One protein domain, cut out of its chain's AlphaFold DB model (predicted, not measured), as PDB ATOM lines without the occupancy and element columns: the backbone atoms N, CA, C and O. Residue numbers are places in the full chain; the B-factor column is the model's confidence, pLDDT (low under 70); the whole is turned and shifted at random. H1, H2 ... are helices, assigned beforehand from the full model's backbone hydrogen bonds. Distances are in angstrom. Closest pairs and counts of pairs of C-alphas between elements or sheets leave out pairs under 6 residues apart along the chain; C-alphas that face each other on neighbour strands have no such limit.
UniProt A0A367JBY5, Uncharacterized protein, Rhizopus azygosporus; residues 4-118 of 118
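What this domain is: This is residues 4 to 118 of the 118 residues of an uncharacterized protein of Rhizopus azygosporus (UniProt A0A367JBY5). An open, drawn-out chain of small helices strung on long loops, with no shared core: H1 sticks out at one end with residues 4 to 12, the chain loops out past H3 and folds back to H4 near H2, and a long link then leads to H5 and H6, which pack on each other toward the other end, with H7 by itself across from them at the end of a second long link, apart from both. The printed part has 115 residues with seven named helices, H1 to H7 in order, and no named strand. The class is all helix, though under half of the residues, 49, are in named elements. The whole is extended, with a radius of gyration of the C-alphas of 21.7 A and spans of 71 by 37 by 26 A.

How they stand to each other: H1, residues 4 to 9, touches no helix. H2, residues 14 to 17, and H4, residues 44 to 47, are close but not clearly touching; their closest C-alphas, of His 14 and Val 45, are 6.4 A apart. H3, residues 34 to 37, stands free. H5, residues 65 to 75, and H6, residues 81 to 90, touch at a steep tilt of 62 degrees, opposite ways; their closest C-alphas, of Phe 70 and Val 83, are 6.1 A apart. H7, residues 108 to 117, is apart from H5 and H6. In H1, H5, H6 and H7 every O i to N i+4 pair is within hydrogen-bond range; H2, H3 and H4 are too short for one.

Where its parts are: H1 begins at C-alpha 4 (341.310, 421.773, 206.953). H5 measures 15.4 A, H6 14.3 A and H7 14.5 A from first to last C-alpha. H7 ends at C-alpha 117 (314.438, 358.775, 194.261).

The domain as a whole: The C-alphas farthest apart, of Ala 4 and Arg 95, are 71.4 A apart. The printed part has no cut. The links H2 to H3, H4 to H5 and H6 to H7 are long. Model pLDDT is under 70 at residues 4 to 12, 26, 57 to 63 and 116 to 118.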
ATOM      1  N   ALA A   4     342.399 422.371 207.725       60.25
ATOM      2  CA  ALA A   4     341.310 421.773 206.953       60.25
ATOM      3  C   ALA A   4     341.718 420.453 206.273       60.25
ATOM      4  O   ALA A   4     340.924 419.514 206.202       60.25
ATOM      5  N   VAL A   5     342.970 420.336 205.820       59.97
ATOM      6  CA  VAL A   5     343.508 419.092 205.239       59.97
ATOM      7  C   VAL A   5     343.689 418.036 206.331       59.97
ATOM      8  O   VAL A   5     343.296 416.884 206.151       59.97
ATOM      9  N   ALA A   6     344.190 418.439 207.502       59.47
ATOM     10  CA  ALA A   6     344.319 417.557 208.662       59.47
ATOM     11  C   ALA A   6     342.952 417.088 209.201       59.47
ATOM     12  O   ALA A   6     342.814 415.937 209.610       59.47
ATOM     13  N   ALA A   7     341.924 417.943 209.164       60.16
ATOM     14  CA  ALA A   7     340.553 417.583 209.531       60.16
ATOM     15  C   ALA A   7     339.894 416.628 208.518       60.16
ATOM     16  O   ALA A   7     339.115 415.758 208.904       60.16
ATOM     17  N   THR A   8     340.239 416.747 207.234       55.22
ATOM     18  CA  THR A   8     339.730 415.863 206.173       55.22
ATOM     19  C   THR A   8     340.371 414.472 206.252       55.22
ATOM     20  O   THR A   8     339.674 413.474 206.100       55.22
ATOM     21  N   LEU A   9     341.660 414.390 206.607       54.34
ATOM     22  CA  LEU A   9     342.385 413.136 206.874       54.34
ATOM     23  C   LEU A   9     341.947 412.419 208.164       54.34
ATOM     24  O   LEU A   9     342.239 411.240 208.337       54.34
ATOM     25  N   LYS A  10     341.239 413.107 209.071       58.00
ATOM     26  CA  LYS A  10     340.651 412.511 210.284       58.00
ATOM     27  C   LYS A  10     339.300 411.835 210.039       58.00
ATOM     28  O   LYS A  10     338.818 411.136 210.929       58.00
ATOM     29  N   LYS A  11     338.663 412.032 208.876       62.44
ATOM     30  CA  LYS A  11     337.439 411.292 208.547       62.44
ATOM     31  C   LYS A  11     337.809 409.855 208.182       62.44
ATOM     32  O   LYS A  11     338.658 409.669 207.311       62.44
ATOM     33  N   PRO A  12     337.178 408.841 208.799       62.38
ATOM     34  CA  PRO A  12     337.406 407.462 208.404       62.38
ATOM     35  C   PRO A  12     337.027 407.300 206.929       62.38
ATOM     36  O   PRO A  12     335.870 407.485 206.549       62.38
ATOM     37  N   LEU A  13     338.017 406.984 206.095       70.00
ATOM     38  CA  LEU A  13     337.791 406.634 204.700       70.00
ATOM     39  C   LEU A  13     337.095 405.273 204.665       70.00
ATOM     40  O   LEU A  13     337.625 404.278 205.168       70.00
ATOM     41  N   HIS A  14     335.897 405.220 204.083       79.81
ATOM     42  CA  HIS A  14     335.199 403.958 203.853       79.81
ATOM     43  C   HIS A  14     336.098 403.003 203.057       79.81
ATOM     44  O   HIS A  14     336.785 403.429 202.128       79.81
ATOM     45  N   PHE A  15     336.140 401.730 203.464       84.69
ATOM     46  CA  PHE A  15     337.001 400.702 202.864       84.69
ATOM     47  C   PHE A  15     338.483 401.111 202.736       84.69
ATOM     48  O   PHE A  15     339.145 400.758 201.765       84.69
ATOM     49  N   GLY A  16     339.012 401.907 203.674       85.44
ATOM     50  CA  GLY A  16     340.409 402.356 203.633       85.44
ATOM     51  C   GLY A  16     340.735 403.285 202.456       85.44
ATOM     52  O   GLY A  16     341.901 403.438 202.108       85.44
ATOM     53  N   GLY A  17     339.721 403.892 201.831       84.50
ATOM     54  CA  GLY A  17     339.885 404.765 200.665       84.50
ATOM     55  C   GLY A  17     339.924 404.024 199.327       84.50
ATOM     56  O   GLY A  17     340.196 404.644 198.302       84.50
ATOM     57  N   MET A  18     339.645 402.717 199.312       87.00
ATOM     58  CA  MET A  18     339.582 401.942 198.074       87.00
ATOM     59  C   MET A  18     338.324 402.264 197.265       87.00
ATOM     60  O   MET A  18     337.209 402.309 197.797       87.00
ATOM     61  N   LEU A  19     338.489 402.390 195.945       87.38
ATOM     62  CA  LEU A  19     337.358 402.375 195.023       87.38
ATOM     63  C   LEU A  19     336.653 401.019 195.126       87.38
ATOM     64  O   LEU A  19     337.234 399.985 194.809       87.38
ATOM     65  N   THR A  20     335.394 401.041 195.555       86.62
ATOM     66  CA  THR A  20     334.583 399.836 195.744       86.62
ATOM     67  C   THR A  20     333.383 399.889 194.807       86.62
ATOM     68  O   THR A  20     332.575 400.814 194.881       86.62
ATOM     69  N   ILE A  21     333.274 398.901 193.917       90.31
ATOM     70  CA  ILE A  21     332.150 398.743 192.988       90.31
ATOM     71  C   ILE A  21     331.362 397.513 193.424       90.31
ATOM     72  O   ILE A  21     331.921 396.427 193.556       90.31
ATOM     73  N   LEU A  22     330.066 397.698 193.658       86.81
ATOM     74  CA  LEU A  22     329.173 396.670 194.178       86.81
ATOM     75  C   LEU A  22     328.098 396.364 193.137       86.81
ATOM     76  O   LEU A  22     327.502 397.281 192.569       86.81
ATOM     77  N   PHE A  23     327.845 395.077 192.912       87.00
ATOM     78  CA  PHE A  23     326.783 394.590 192.040       87.00
ATOM     79  C   PHE A  23     325.766 393.846 192.888       87.00
ATOM     80  O   PHE A  23     326.136 392.940 193.629       87.00
ATOM     81  N   ASP A  24     324.496 394.212 192.764       77.56
ATOM     82  CA  ASP A  24     323.434 393.545 193.503       77.56
ATOM     83  C   ASP A  24     322.109 393.563 192.727       77.56
ATOM     84  O   ASP A  24     321.888 394.389 191.835       77.56
ATOM     85  N   GLY A  25     321.218 392.637 193.068       73.69
ATOM     86  CA  GLY A  25     319.836 392.606 192.630       73.69
ATOM     87  C   GLY A  25     318.893 392.733 193.822       73.69
ATOM     88  O   GLY A  25     318.747 391.794 194.592       73.69
ATOM     89  N   LEU A  26     318.129 393.829 193.883       67.38
ATOM     90  CA  LEU A  26     317.088 394.094 194.902       67.38
ATOM     91  C   LEU A  26     315.925 393.068 194.943       67.38
ATOM     92  O   LEU A  26     314.889 393.341 195.535       67.38
ATOM     93  N   GLY A  27     316.029 391.943 194.239       71.38
ATOM     94  CA  GLY A  27     315.073 390.834 194.274       71.38
ATOM     95  C   GLY A  27     315.716 389.500 194.655       71.38
ATOM     96  O   GLY A  27     315.139 388.460 194.362       71.38
ATOM     97  N   GLN A  28     316.931 389.518 195.212       79.31
ATOM     98  CA  GLN A  28     317.569 388.323 195.757       79.31
ATOM     99  C   GLN A  28     316.972 387.944 197.116       79.31
ATOM    100  O   GLN A  28     316.272 388.734 197.755       79.31
ATOM    101  N   LEU A  29     317.257 386.713 197.542       83.81
ATOM    102  CA  LEU A  29     316.923 386.250 198.883       83.81
ATOM    103  C   LEU A  29     317.617 387.127 199.930       83.81
ATOM    104  O   LEU A  29     318.728 387.617 199.722       83.81
ATOM    105  N   GLN A  30     316.949 387.312 201.063       84.44
ATOM    106  CA  GLN A  30     317.525 388.023 202.197       84.44
ATOM    107  C   GLN A  30     318.738 387.250 202.752       84.44
ATOM    108  O   GLN A  30     318.802 386.024 202.599       84.44
ATOM    109  N   PRO A  31     319.688 387.926 203.423       85.62
ATOM    110  CA  PRO A  31     320.738 387.240 204.168       85.62
ATOM    111  C   PRO A  31     320.136 386.225 205.146       85.62
ATOM    112  O   PRO A  31     319.111 386.501 205.769       85.62
ATOM    113  N   ILE A  32     320.796 385.078 205.335       86.00
ATOM    114  CA  ILE A  32     320.308 383.996 206.217       86.00
ATOM    115  C   ILE A  32     320.003 384.516 207.635       86.00
ATOM    116  O   ILE A  32     319.083 384.030 208.286       86.00
ATOM    117  N   ARG A  33     320.750 385.526 208.097       85.25
ATOM    118  CA  ARG A  33     320.617 386.150 209.420       85.25
ATOM    119  C   ARG A  33     320.170 387.613 209.350       85.25
ATOM    120  O   ARG A  33     320.638 388.448 210.113       85.25
ATOM    121  N   VAL A  34     319.248 387.941 208.444       82.31
ATOM    122  CA  VAL A  34     318.755 389.322 208.248       82.31
ATOM    123  C   VAL A  34     318.236 389.994 209.530       82.31
ATOM    124  O   VAL A  34     318.343 391.207 209.662       82.31
ATOM    125  N   VAL A  35     317.701 389.227 210.487       78.50
ATOM    126  CA  VAL A  35     317.204 389.760 211.771       78.50
ATOM    127  C   VAL A  35     318.347 390.278 212.653       78.50
ATOM    128  O   VAL A  35     318.161 391.252 213.377       78.50
ATOM    129  N   GLU A  36     319.518 389.643 212.584       80.75
ATOM    130  CA  GLU A  36     320.702 390.001 213.375       80.75
ATOM    131  C   GLU A  36     321.542 391.067 212.655       80.75
ATOM    132  O   GLU A  36     321.940 392.060 213.261       80.75
ATOM    133  N   ASP A  37     321.762 390.880 211.351       78.44
ATOM    134  CA  ASP A  37     322.748 391.644 210.577       78.44
ATOM    135  C   ASP A  37     322.132 392.770 209.725       78.44
ATOM    136  O   ASP A  37     322.847 393.625 209.194       78.44
ATOM    137  N   GLY A  38     320.803 392.789 209.582       81.44
ATOM    138  CA  GLY A  38     320.089 393.712 208.702       81.44
ATOM    139  C   GLY A  38     320.364 393.472 207.214       81.44
ATOM    140  O   GLY A  38     320.992 392.493 206.801       81.44
ATOM    141  N   HIS A  39     319.872 394.377 206.366       83.38
ATOM    142  CA  HIS A  39     320.230 394.366 204.951       83.38
ATOM    143  C   HIS A  39     321.548 395.101 204.721       83.38
ATOM    144  O   HIS A  39     321.812 396.152 205.302       83.38
ATOM    145  N   PHE A  40     322.341 394.613 203.767       83.31
ATOM    146  CA  PHE A  40     323.596 395.252 203.370       83.31
ATOM    147  C   PHE A  40     323.430 396.750 203.036       83.31
ATOM    148  O   PHE A  40     324.264 397.577 203.408       83.31
ATOM    149  N   PHE A  41     322.319 397.123 202.392       80.06
ATOM    150  CA  PHE A  41     322.015 398.509 202.018       80.06
ATOM    151  C   PHE A  41     321.700 399.442 203.185       80.06
ATOM    152  O   PHE A  41     321.764 400.663 203.007       80.06
ATOM    153  N   ASP A  42     321.371 398.898 204.355       80.12
ATOM    154  CA  ASP A  42     321.093 399.697 205.546       80.12
ATOM    155  C   ASP A  42     322.378 400.203 206.206       80.12
ATOM    156  O   ASP A  42     322.329 401.179 206.964       80.12
ATOM    157  N   SER A  43     323.525 399.603 205.860       84.25
ATOM    158  CA  SER A  43     324.844 399.989 206.350       84.25
ATOM    159  C   SER A  43     325.121 401.473 206.118       84.25
ATOM    160  O   SER A  43     325.009 401.995 205.003       84.25
ATOM    161  N   TYR A  44     325.556 402.160 207.177       81.81
ATOM    162  CA  TYR A  44     325.920 403.578 207.132       81.81
ATOM    163  C   TYR A  44     327.008 403.873 206.088       81.81
ATOM    164  O   TYR A  44     327.029 404.960 205.516       81.81
ATOM    165  N   VAL A  45     327.868 402.888 205.804       80.81
ATOM    166  CA  VAL A  45     328.934 402.964 204.795       80.81
ATOM    167  C   VAL A  45     328.351 403.058 203.380       80.81
ATOM    168  O   VAL A  45     328.910 403.728 202.516       80.81
ATOM    169  N   ILE A  46     327.208 402.411 203.142       83.75
ATOM    170  CA  ILE A  46     326.574 402.299 201.822       83.75
ATOM    171  C   ILE A  46     325.583 403.439 201.569       83.75
ATOM    172  O   ILE A  46     325.367 403.829 200.424       83.75
ATOM    173  N   ARG A  47     324.996 404.035 202.616       77.19
ATOM    174  CA  ARG A  47     324.048 405.160 202.473       77.19
ATOM    175  C   ARG A  47     324.625 406.359 201.706       77.19
ATOM    176  O   ARG A  47     323.862 407.069 201.062       77.19
ATOM    177  N   GLY A  48     325.943 406.566 201.755       76.88
ATOM    178  CA  GLY A  48     326.637 407.644 201.039       76.88
ATOM    179  C   GLY A  48     327.118 407.296 199.625       76.88
ATOM    180  O   GLY A  48     327.777 408.124 199.001       76.88
ATOM    181  N   SER A  49     326.852 406.087 199.118       84.31
ATOM    182  CA  SER A  49     327.366 405.648 197.818       84.31
ATOM    183  C   SER A  49     326.544 406.189 196.640       84.31
ATOM    184  O   SER A  49     325.338 406.417 196.739       84.31
ATOM    185  N   ILE A  50     327.181 406.308 195.473       88.06
ATOM    186  CA  ILE A  50     326.475 406.522 194.201       88.06
ATOM    187  C   ILE A  50     325.694 405.247 193.857       88.06
ATOM    188  O   ILE A  50     326.205 404.137 194.013       88.06
ATOM    189  N   ARG A  51     324.450 405.400 193.390       87.25
ATOM    190  CA  ARG A  51     323.574 404.287 192.998       87.25
ATOM    191  C   ARG A  51     323.207 404.405 191.526       87.25
ATOM    192  O   ARG A  51     322.687 405.429 191.097       87.25
ATOM    193  N   ILE A  52     323.442 403.336 190.771       88.44
ATOM    194  CA  ILE A  52     323.086 403.227 189.355       88.44
ATOM    195  C   ILE A  52     322.146 402.032 189.212       88.44
ATOM    196  O   ILE A  52     322.476 400.928 189.638       88.44
ATOM    197  N   THR A  53     320.967 402.249 188.630       86.25
ATOM    198  CA  THR A  53     319.983 401.180 188.399       86.25
ATOM    199  C   THR A  53     319.960 400.809 186.925       86.25
ATOM    200  O   THR A  53     319.657 401.645 186.076       86.25
ATOM    201  N   LEU A  54     320.233 399.540 186.621       83.81
ATOM    202  CA  LEU A  54     320.071 398.988 185.278       83.81
ATOM    203  C   LEU A  54     318.610 398.563 185.073       83.81
ATOM    204  O   LEU A  54     318.075 397.763 185.840       83.81
ATOM    205  N   THR A  55     317.952 399.102 184.046       76.38
ATOM    206  CA  THR A  55     316.519 398.871 183.782       76.38
ATOM    207  C   THR A  55     316.255 397.883 182.645       76.38
ATOM    208  O   THR A  55     315.163 397.310 182.573       76.38
ATOM    209  N   LEU A  56     317.241 397.643 181.777       74.56
ATOM    210  CA  LEU A  56     317.122 396.724 180.647       74.56
ATOM    211  C   LEU A  56     317.230 395.263 181.116       74.56
ATOM    212  O   LEU A  56     318.195 394.880 181.778       74.56
ATOM    213  N   ARG A  57     316.248 394.429 180.757       67.50
ATOM    214  CA  ARG A  57     316.227 392.992 181.076       67.50
ATOM    215  C   ARG A  57     316.731 392.187 179.880       67.50
ATOM    216  O   ARG A  57     316.140 392.280 178.814       67.50
ATOM    217  N   GLN A  58     317.775 391.378 180.069       68.19
ATOM    218  CA  GLN A  58     318.309 390.493 179.016       68.19
ATOM    219  C   GLN A  58     317.978 389.005 179.220       68.19
ATOM    220  O   GLN A  58     317.977 388.245 178.262       68.19
ATOM    221  N   ARG A  59     317.686 388.569 180.456       69.25
ATOM    222  CA  ARG A  59     317.476 387.142 180.782       69.25
ATOM    223  C   ARG A  59     316.139 386.581 180.273       69.25
ATOM    224  O   ARG A  59     316.027 385.382 180.063       69.25
ATOM    225  N   GLN A  60     315.128 387.429 180.114       65.62
ATOM    226  CA  GLN A  60     313.817 387.046 179.584       65.62
ATOM    227  C   GLN A  60     313.774 387.419 178.108       65.62
ATOM    228  O   GLN A  60     314.107 388.554 177.767       65.62
ATOM    229  N   ILE A  61     313.351 386.490 177.246       63.59
ATOM    230  CA  ILE A  61     313.075 386.815 175.845       63.59
ATOM    231  C   ILE A  61     312.037 387.944 175.849       63.59
ATOM    232  O   ILE A  61     311.018 387.864 176.539       63.59
ATOM    233  N   ALA A  62     312.316 389.024 175.115       56.81
ATOM    234  CA  ALA A  62     311.513 390.248 175.132       56.81
ATOM    235  C   ALA A  62     310.035 390.031 174.744       56.81
ATOM    236  O   ALA A  62     309.208 390.902 174.999       56.81
ATOM    237  N   THR A  63     309.706 388.878 174.157       63.25
ATOM    238  CA  THR A  63     308.386 388.537 173.625       63.25
ATOM    239  C   THR A  63     307.420 387.939 174.649       63.25
ATOM    240  O   THR A  63     306.220 387.961 174.396       63.25
ATOM    241  N   ASP A  64     307.881 387.452 175.807       74.31
ATOM    242  CA  ASP A  64     306.984 386.896 176.834       74.31
ATOM    243  C   ASP A  64     306.528 387.979 177.825       74.31
ATOM    244  O   ASP A  64     307.017 388.117 178.952       74.31
ATOM    245  N   THR A  65     305.593 388.807 177.365       77.62
ATOM    246  CA  THR A  65     305.025 389.923 178.133       77.62
ATOM    247  C   THR A  65     304.239 389.454 179.360       77.62
ATOM    248  O   THR A  65     304.252 390.138 180.388       77.62
ATOM    249  N   HIS A  66     303.613 388.274 179.296       81.69
ATOM    250  CA  HIS A  66     302.837 387.697 180.395       81.69
ATOM    251  C   HIS A  66     303.737 387.244 181.549       81.69
ATOM    252  O   HIS A  66     303.500 387.643 182.693       81.69
ATOM    253  N   SER A  67     304.822 386.517 181.262       82.75
ATOM    254  CA  SER A  67     305.822 386.146 182.274       82.75
ATOM    255  C   SER A  67     306.476 387.376 182.907       82.75
ATOM    256  O   SER A  67     306.640 387.465 184.128       82.75
ATOM    257  N   GLN A  68     306.786 388.401 182.106       82.69
ATOM    258  CA  GLN A  68     307.360 389.640 182.631       82.69
ATOM    259  C   GLN A  68     306.416 390.385 183.581       82.69
ATOM    260  O   GLN A  68     306.888 390.940 184.581       82.69
ATOM    261  N   ALA A  69     305.119 390.430 183.267       84.69
ATOM    262  CA  ALA A  69     304.103 391.047 184.113       84.69
ATOM    263  C   ALA A  69     303.921 390.269 185.425       84.69
ATOM    264  O   ALA A  69     303.953 390.878 186.497       84.69
ATOM    265  N   PHE A  70     303.836 388.937 185.350       89.00
ATOM    266  CA  PHE A  70     303.799 388.050 186.513       89.00
ATOM    267  C   PHE A  70     304.999 388.285 187.447       89.00
ATOM    268  O   PHE A  70     304.829 388.614 188.622       89.00
ATOM    269  N   LEU A  71     306.225 388.243 186.915       85.88
ATOM    270  CA  LEU A  71     307.447 388.422 187.711       85.88
ATOM    271  C   LEU A  71     307.584 389.831 188.301       85.88
ATOM    272  O   LEU A  71     308.189 390.000 189.359       85.88
ATOM    273  N   ARG A  72     307.028 390.861 187.644       83.94
ATOM    274  CA  ARG A  72     306.958 392.216 188.218       83.94
ATOM    275  C   ARG A  72     306.073 392.246 189.462       83.94
ATOM    276  O   ARG A  72     306.502 392.846 190.440       83.94
ATOM    277  N   LYS A  73     304.898 391.606 189.428       88.56
ATOM    278  CA  LYS A  73     303.961 391.552 190.563       88.56
ATOM    279  C   LYS A  73     304.558 390.808 191.756       88.56
ATOM    280  O   LYS A  73     304.614 391.373 192.844       88.56
ATOM    281  N   ILE A  74     305.105 389.612 191.521       88.44
ATOM    282  CA  ILE A  74     305.775 388.812 192.558       88.44
ATOM    283  C   ILE A  74     306.911 389.592 193.225       88.44
ATOM    284  O   ILE A  74     307.008 389.616 194.448       88.44
ATOM    285  N   ARG A  75     307.743 390.291 192.439       82.88
ATOM    286  CA  ARG A  75     308.885 391.055 192.969       82.88
ATOM    287  C   ARG A  75     308.486 392.131 193.984       82.88
ATOM    288  O   ARG A  75     309.292 392.448 194.851       82.88
ATOM    289  N   ILE A  76     307.294 392.711 193.857       85.31
ATOM    290  CA  ILE A  76     306.794 393.748 194.773       85.31
ATOM    291  C   ILE A  76     305.772 393.208 195.785       85.31
ATOM    292  O   ILE A  76     305.101 393.995 196.443       85.31
ATOM    293  N   GLY A  77     305.645 391.882 195.907       83.94
ATOM    294  CA  GLY A  77     304.768 391.241 196.890       83.94
ATOM    295  C   GLY A  77     303.277 391.261 196.539       83.94
ATOM    296  O   GLY A  77     302.450 391.057 197.420       83.94
ATOM    297  N   ILE A  78     302.907 391.509 195.278       89.62
ATOM    298  CA  ILE A  78     301.508 391.423 194.837       89.62
ATOM    299  C   ILE A  78     301.172 389.967 194.499       89.62
ATOM    300  O   ILE A  78     301.822 389.357 193.650       89.62
ATOM    301  N   THR A  79     300.118 389.435 195.121       89.44
ATOM    302  CA  THR A  79     299.610 388.067 194.908       89.44
ATOM    303  C   THR A  79     298.098 388.092 194.664       89.44
ATOM    304  O   THR A  79     297.311 387.640 195.485       89.44
ATOM    305  N   ASP A  80     297.693 388.697 193.547       91.50
ATOM    306  CA  ASP A  80     296.289 388.769 193.120       91.50
ATOM    307  C   ASP A  80     295.858 387.533 192.301       91.50
ATOM    308  O   ASP A  80     296.674 386.668 191.968       91.50
ATOM    309  N   ASP A  81     294.578 387.459 191.927       93.62
ATOM    310  CA  ASP A  81     294.019 386.327 191.170       93.62
ATOM    311  C   ASP A  81     294.771 386.044 189.865       93.62
ATOM    312  O   ASP A  81     294.903 384.890 189.461       93.62
ATOM    313  N   THR A  82     295.323 387.071 189.212       91.19
ATOM    314  CA  THR A  82     296.071 386.882 187.960       91.19
ATOM    315  C   THR A  82     297.403 386.170 188.196       91.19
ATOM    316  O   THR A  82     297.845 385.388 187.356       91.19
ATOM    317  N   VAL A  83     298.032 386.399 189.353       91.12
ATOM    318  CA  VAL A  83     299.251 385.698 189.778       91.12
ATOM    319  C   VAL A  83     298.936 384.234 190.071       91.12
ATOM    320  O   VAL A  83     299.647 383.349 189.596       91.12
ATOM    321  N   VAL A  84     297.851 383.974 190.804       91.25
ATOM    322  CA  VAL A  84     297.414 382.609 191.133       91.25
ATOM    323  C   VAL A  84     297.053 381.833 189.867       91.25
ATOM    324  O   VAL A  84     297.516 380.709 189.684       91.25
ATOM    325  N   GLN A  85     296.287 382.440 188.956       91.50
ATOM    326  CA  GLN A  85     295.938 381.839 187.668       91.50
ATOM    327  C   GLN A  85     297.181 381.496 186.847       91.50
ATOM    328  O   GLN A  85     297.268 380.388 186.319       91.50
ATOM    329  N   TYR A  86     298.161 382.404 186.786       91.44
ATOM    330  CA  TYR A  86     299.415 382.145 186.084       91.44
ATOM    331  C   TYR A  86     300.150 380.936 186.680       91.44
ATOM    332  O   TYR A  86     300.558 380.051 185.935       91.44
ATOM    333  N   ILE A  87     300.257 380.834 188.011       91.12
ATOM    334  CA  ILE A  87     300.879 379.676 188.676       91.12
ATOM    335  C   ILE A  87     300.134 378.380 188.334       91.12
ATOM    336  O   ILE A  87     300.766 377.398 187.953       91.12
ATOM    337  N   MET A  88     298.802 378.374 188.425       91.69
ATOM    338  CA  MET A  88     298.004 377.169 188.172       91.69
ATOM    339  C   MET A  88     298.088 376.703 186.716       91.69
ATOM    340  O   MET A  88     298.162 375.504 186.472       91.69
ATOM    341  N   GLN A  89     298.144 377.631 185.755       92.00
ATOM    342  CA  GLN A  89     298.316 377.314 184.331       92.00
ATOM    343  C   GLN A  89     299.691 376.720 183.998       92.00
ATOM    344  O   GLN A  89     299.826 376.016 183.001       92.00
ATOM    345  N   HIS A  90     300.709 377.008 184.813       87.94
ATOM    346  CA  HIS A  90     302.086 376.562 184.585       87.94
ATOM    347  C   HIS A  90     302.523 375.444 185.542       87.94
ATOM    348  O   HIS A  90     303.663 374.983 185.466       87.94
ATOM    349  N   ARG A  91     301.632 374.987 186.430       87.38
ATOM    350  CA  ARG A  91     301.885 373.860 187.325       87.38
ATOM    351  C   ARG A  91     301.946 372.562 186.518       87.38
ATOM    352  O   ARG A  91     301.111 372.324 185.652       87.38
ATOM    353  N   ARG A  92     302.927 371.717 186.829       84.19
ATOM    354  CA  ARG A  92     303.084 370.369 186.269       84.19
ATOM    355  C   ARG A  92     303.182 369.360 187.409       84.19
ATOM    356  O   ARG A  92     303.533 369.747 188.523       84.19
ATOM    357  N   ASP A  93     302.816 368.112 187.140       84.50
ATOM    358  CA  ASP A  93     303.123 366.997 188.038       84.50
ATOM    359  C   ASP A  93     304.625 366.698 187.931       84.50
ATOM    360  O   ASP A  93     305.196 366.796 186.842       84.50
ATOM    361  N   ASP A  94     305.272 366.342 189.039       79.62
ATOM    362  CA  ASP A  94     306.713 366.069 189.059       79.62
ATOM    363  C   ASP A  94     307.086 364.910 188.123       79.62
ATOM    364  O   ASP A  94     308.169 364.904 187.539       79.62
ATOM    365  N   ARG A  95     306.157 363.968 187.908       80.62
ATOM    366  CA  ARG A  95     306.317 362.846 186.967       80.62
ATOM    367  C   ARG A  95     306.430 363.293 185.508       80.62
ATOM    368  O   ARG A  95     306.979 362.555 184.693       80.62
ATOM    369  N   ASP A  96     305.935 364.487 185.190       85.06
ATOM    370  CA  ASP A  96     305.952 365.058 183.842       85.06
ATOM    371  C   ASP A  96     307.188 365.944 183.595       85.06
ATOM    372  O   ASP A  96     307.356 366.498 182.502       85.06
ATOM    373  N   ILE A  97     308.054 366.125 184.602       81.88
ATOM    374  CA  ILE A  97     309.260 366.949 184.493       81.88
ATOM    375  C   ILE A  97     310.390 366.109 183.873       81.88
ATOM    376  O   ILE A  97     310.781 365.087 184.433       81.88
ATOM    377  N   PRO A  98     310.966 366.522 182.724       82.94
ATOM    378  CA  PRO A  98     312.077 365.791 182.124       82.94
ATOM    379  C   PRO A  98     313.309 365.768 183.039       82.94
ATOM    380  O   PRO A  98     313.684 366.800 183.589       82.94
ATOM    381  N   LEU A  99     314.012 364.631 183.091       78.50
ATOM    382  CA  LEU A  99     315.230 364.442 183.902       78.50
ATOM    383  C   LEU A  99     316.335 365.481 183.638       78.50
ATOM    384  O   LEU A  99     317.145 365.771 184.510       78.50
ATOM    385  N   ALA A 100     316.379 366.049 182.431       83.12
ATOM    386  CA  ALA A 100     317.362 367.063 182.053       83.12
ATOM    387  C   ALA A 100     317.039 368.477 182.583       83.12
ATOM    388  O   ALA A 100     317.755 369.428 182.262       83.12
ATOM    389  N   VAL A 101     315.958 368.650 183.349       84.44
ATOM    390  CA  VAL A 101     315.535 369.943 183.897       84.44
ATOM    391  C   VAL A 101     315.978 370.074 185.353       84.44
ATOM    392  O   VAL A 101     315.736 369.204 186.182       84.44
ATOM    393  N   MET A 102     316.603 371.206 185.682       84.44
ATOM    394  CA  MET A 102     316.974 371.532 187.058       84.44
ATOM    395  C   MET A 102     315.725 371.841 187.894       84.44
ATOM    396  O   MET A 102     315.023 372.819 187.625       84.44
ATOM    397  N   CYS A 103     315.494 371.052 188.941       85.81
ATOM    398  CA  CYS A 103     314.441 371.294 189.925       85.81
ATOM    399  C   CYS A 103     314.959 372.169 191.078       85.81
ATOM    400  O   CYS A 103     316.114 372.058 191.489       85.81
ATOM    401  N   SER A 104     314.115 373.073 191.579       88.06
ATOM    402  CA  SER A 104     314.450 373.992 192.675       88.06
ATOM    403  C   SER A 104     313.628 373.654 193.912       88.06
ATOM    404  O   SER A 104     312.415 373.498 193.813       88.06
ATOM    405  N   PHE A 105     314.284 373.592 195.069       90.25
ATOM    406  CA  PHE A 105     313.682 373.208 196.346       90.25
ATOM    407  C   PHE A 105     313.988 374.245 197.425       90.25
ATOM    408  O   PHE A 105     314.908 375.056 197.280       90.25
ATOM    409  N   THR A 106     313.220 374.218 198.512       92.44
ATOM    410  CA  THR A 106     313.379 375.181 199.609       92.44
ATOM    411  C   THR A 106     314.466 374.769 200.594       92.44
ATOM    412  O   THR A 106     315.109 375.626 201.202       92.44
ATOM    413  N   SER A 107     314.714 373.465 200.726       92.69
ATOM    414  CA  SER A 107     315.661 372.908 201.688       92.69
ATOM    415  C   SER A 107     316.650 371.936 201.050       92.69
ATOM    416  O   SER A 107     316.414 371.356 199.992       92.69
ATOM    417  N   ARG A 108     317.781 371.719 201.731       91.25
ATOM    418  CA  ARG A 108     318.767 370.710 201.314       91.25
ATOM    419  C   ARG A 108     318.254 369.282 201.488       91.25
ATOM    420  O   ARG A 108     318.650 368.426 200.710       91.25
ATOM    421  N   THR A 109     317.401 369.040 202.481       94.31
ATOM    422  CA  THR A 109     316.798 367.723 202.718       94.31
ATOM    423  C   THR A 109     315.920 367.322 201.538       94.31
ATOM    424  O   THR A 109     316.131 366.256 200.983       94.31
ATOM    425  N   GLU A 110     315.060 368.221 201.050       90.81
ATOM    426  CA  GLU A 110     314.239 367.964 199.854       90.81
ATOM    427  C   GLU A 110     315.090 367.686 198.607       90.81
ATOM    428  O   GLU A 110     314.773 366.792 197.828       90.81
ATOM    429  N   VAL A 111     316.203 368.412 198.429       89.62
ATOM    430  CA  VAL A 111     317.157 368.133 197.339       89.62
ATOM    431  C   VAL A 111     317.724 366.719 197.465       89.62
ATOM    432  O   VAL A 111     317.833 366.010 196.469       89.62
ATOM    433  N   GLN A 112     318.112 366.310 198.675       88.31
ATOM    434  CA  GLN A 112     318.654 364.977 198.915       88.31
ATOM    435  C   GLN A 112     317.604 363.908 198.639       88.31
ATOM    436  O   GLN A 112     317.897 362.982 197.889       88.31
ATOM    437  N   ASP A 113     316.396 364.049 199.175       87.50
ATOM    438  CA  ASP A 113     315.313 363.087 198.975       87.50
ATOM    439  C   ASP A 113     314.995 362.923 197.484       87.50
ATOM    440  O   ASP A 113     314.896 361.801 196.995       87.50
ATOM    441  N   TYR A 114     314.945 364.027 196.733       82.75
ATOM    442  CA  TYR A 114     314.723 363.991 195.288       82.75
ATOM    443  C   TYR A 114     315.836 363.250 194.532       82.75
ATOM    444  O   TYR A 114     315.549 362.452 193.645       82.75
ATOM    445  N   ILE A 115     317.104 363.459 194.902       78.12
ATOM    446  CA  ILE A 115     318.242 362.762 194.279       78.12
ATOM    447  C   ILE A 115     318.228 361.258 194.586       78.12
ATOM    448  O   ILE A 115     318.612 360.481 193.725       78.12
ATOM    449  N   HIS A 116     317.802 360.835 195.781       66.88
ATOM    450  CA  HIS A 116     317.764 359.409 196.149       66.88
ATOM    451  C   HIS A 116     316.590 358.640 195.516       66.88
ATOM    452  O   HIS A 116     316.571 357.411 195.574       66.88
ATOM    453  N   VAL A 117     315.603 359.349 194.958       62.78
ATOM    454  CA  VAL A 117     314.438 358.775 194.261       62.78
ATOM    455  C   VAL A 117     314.668 358.672 192.741       62.78
ATOM    456  O   VAL A 117     313.914 357.974 192.060       62.78
ATOM    457  N   LEU A 118     315.715 359.322 192.218       56.44
ATOM    458  CA  LEU A 118     316.211 359.182 190.842       56.44
ATOM    459  C   LEU A 118     317.171 357.993 190.700       56.44
ATOM    460  O   LEU A 118     317.103 357.336 189.636       56.44
TER     461      LEU A 118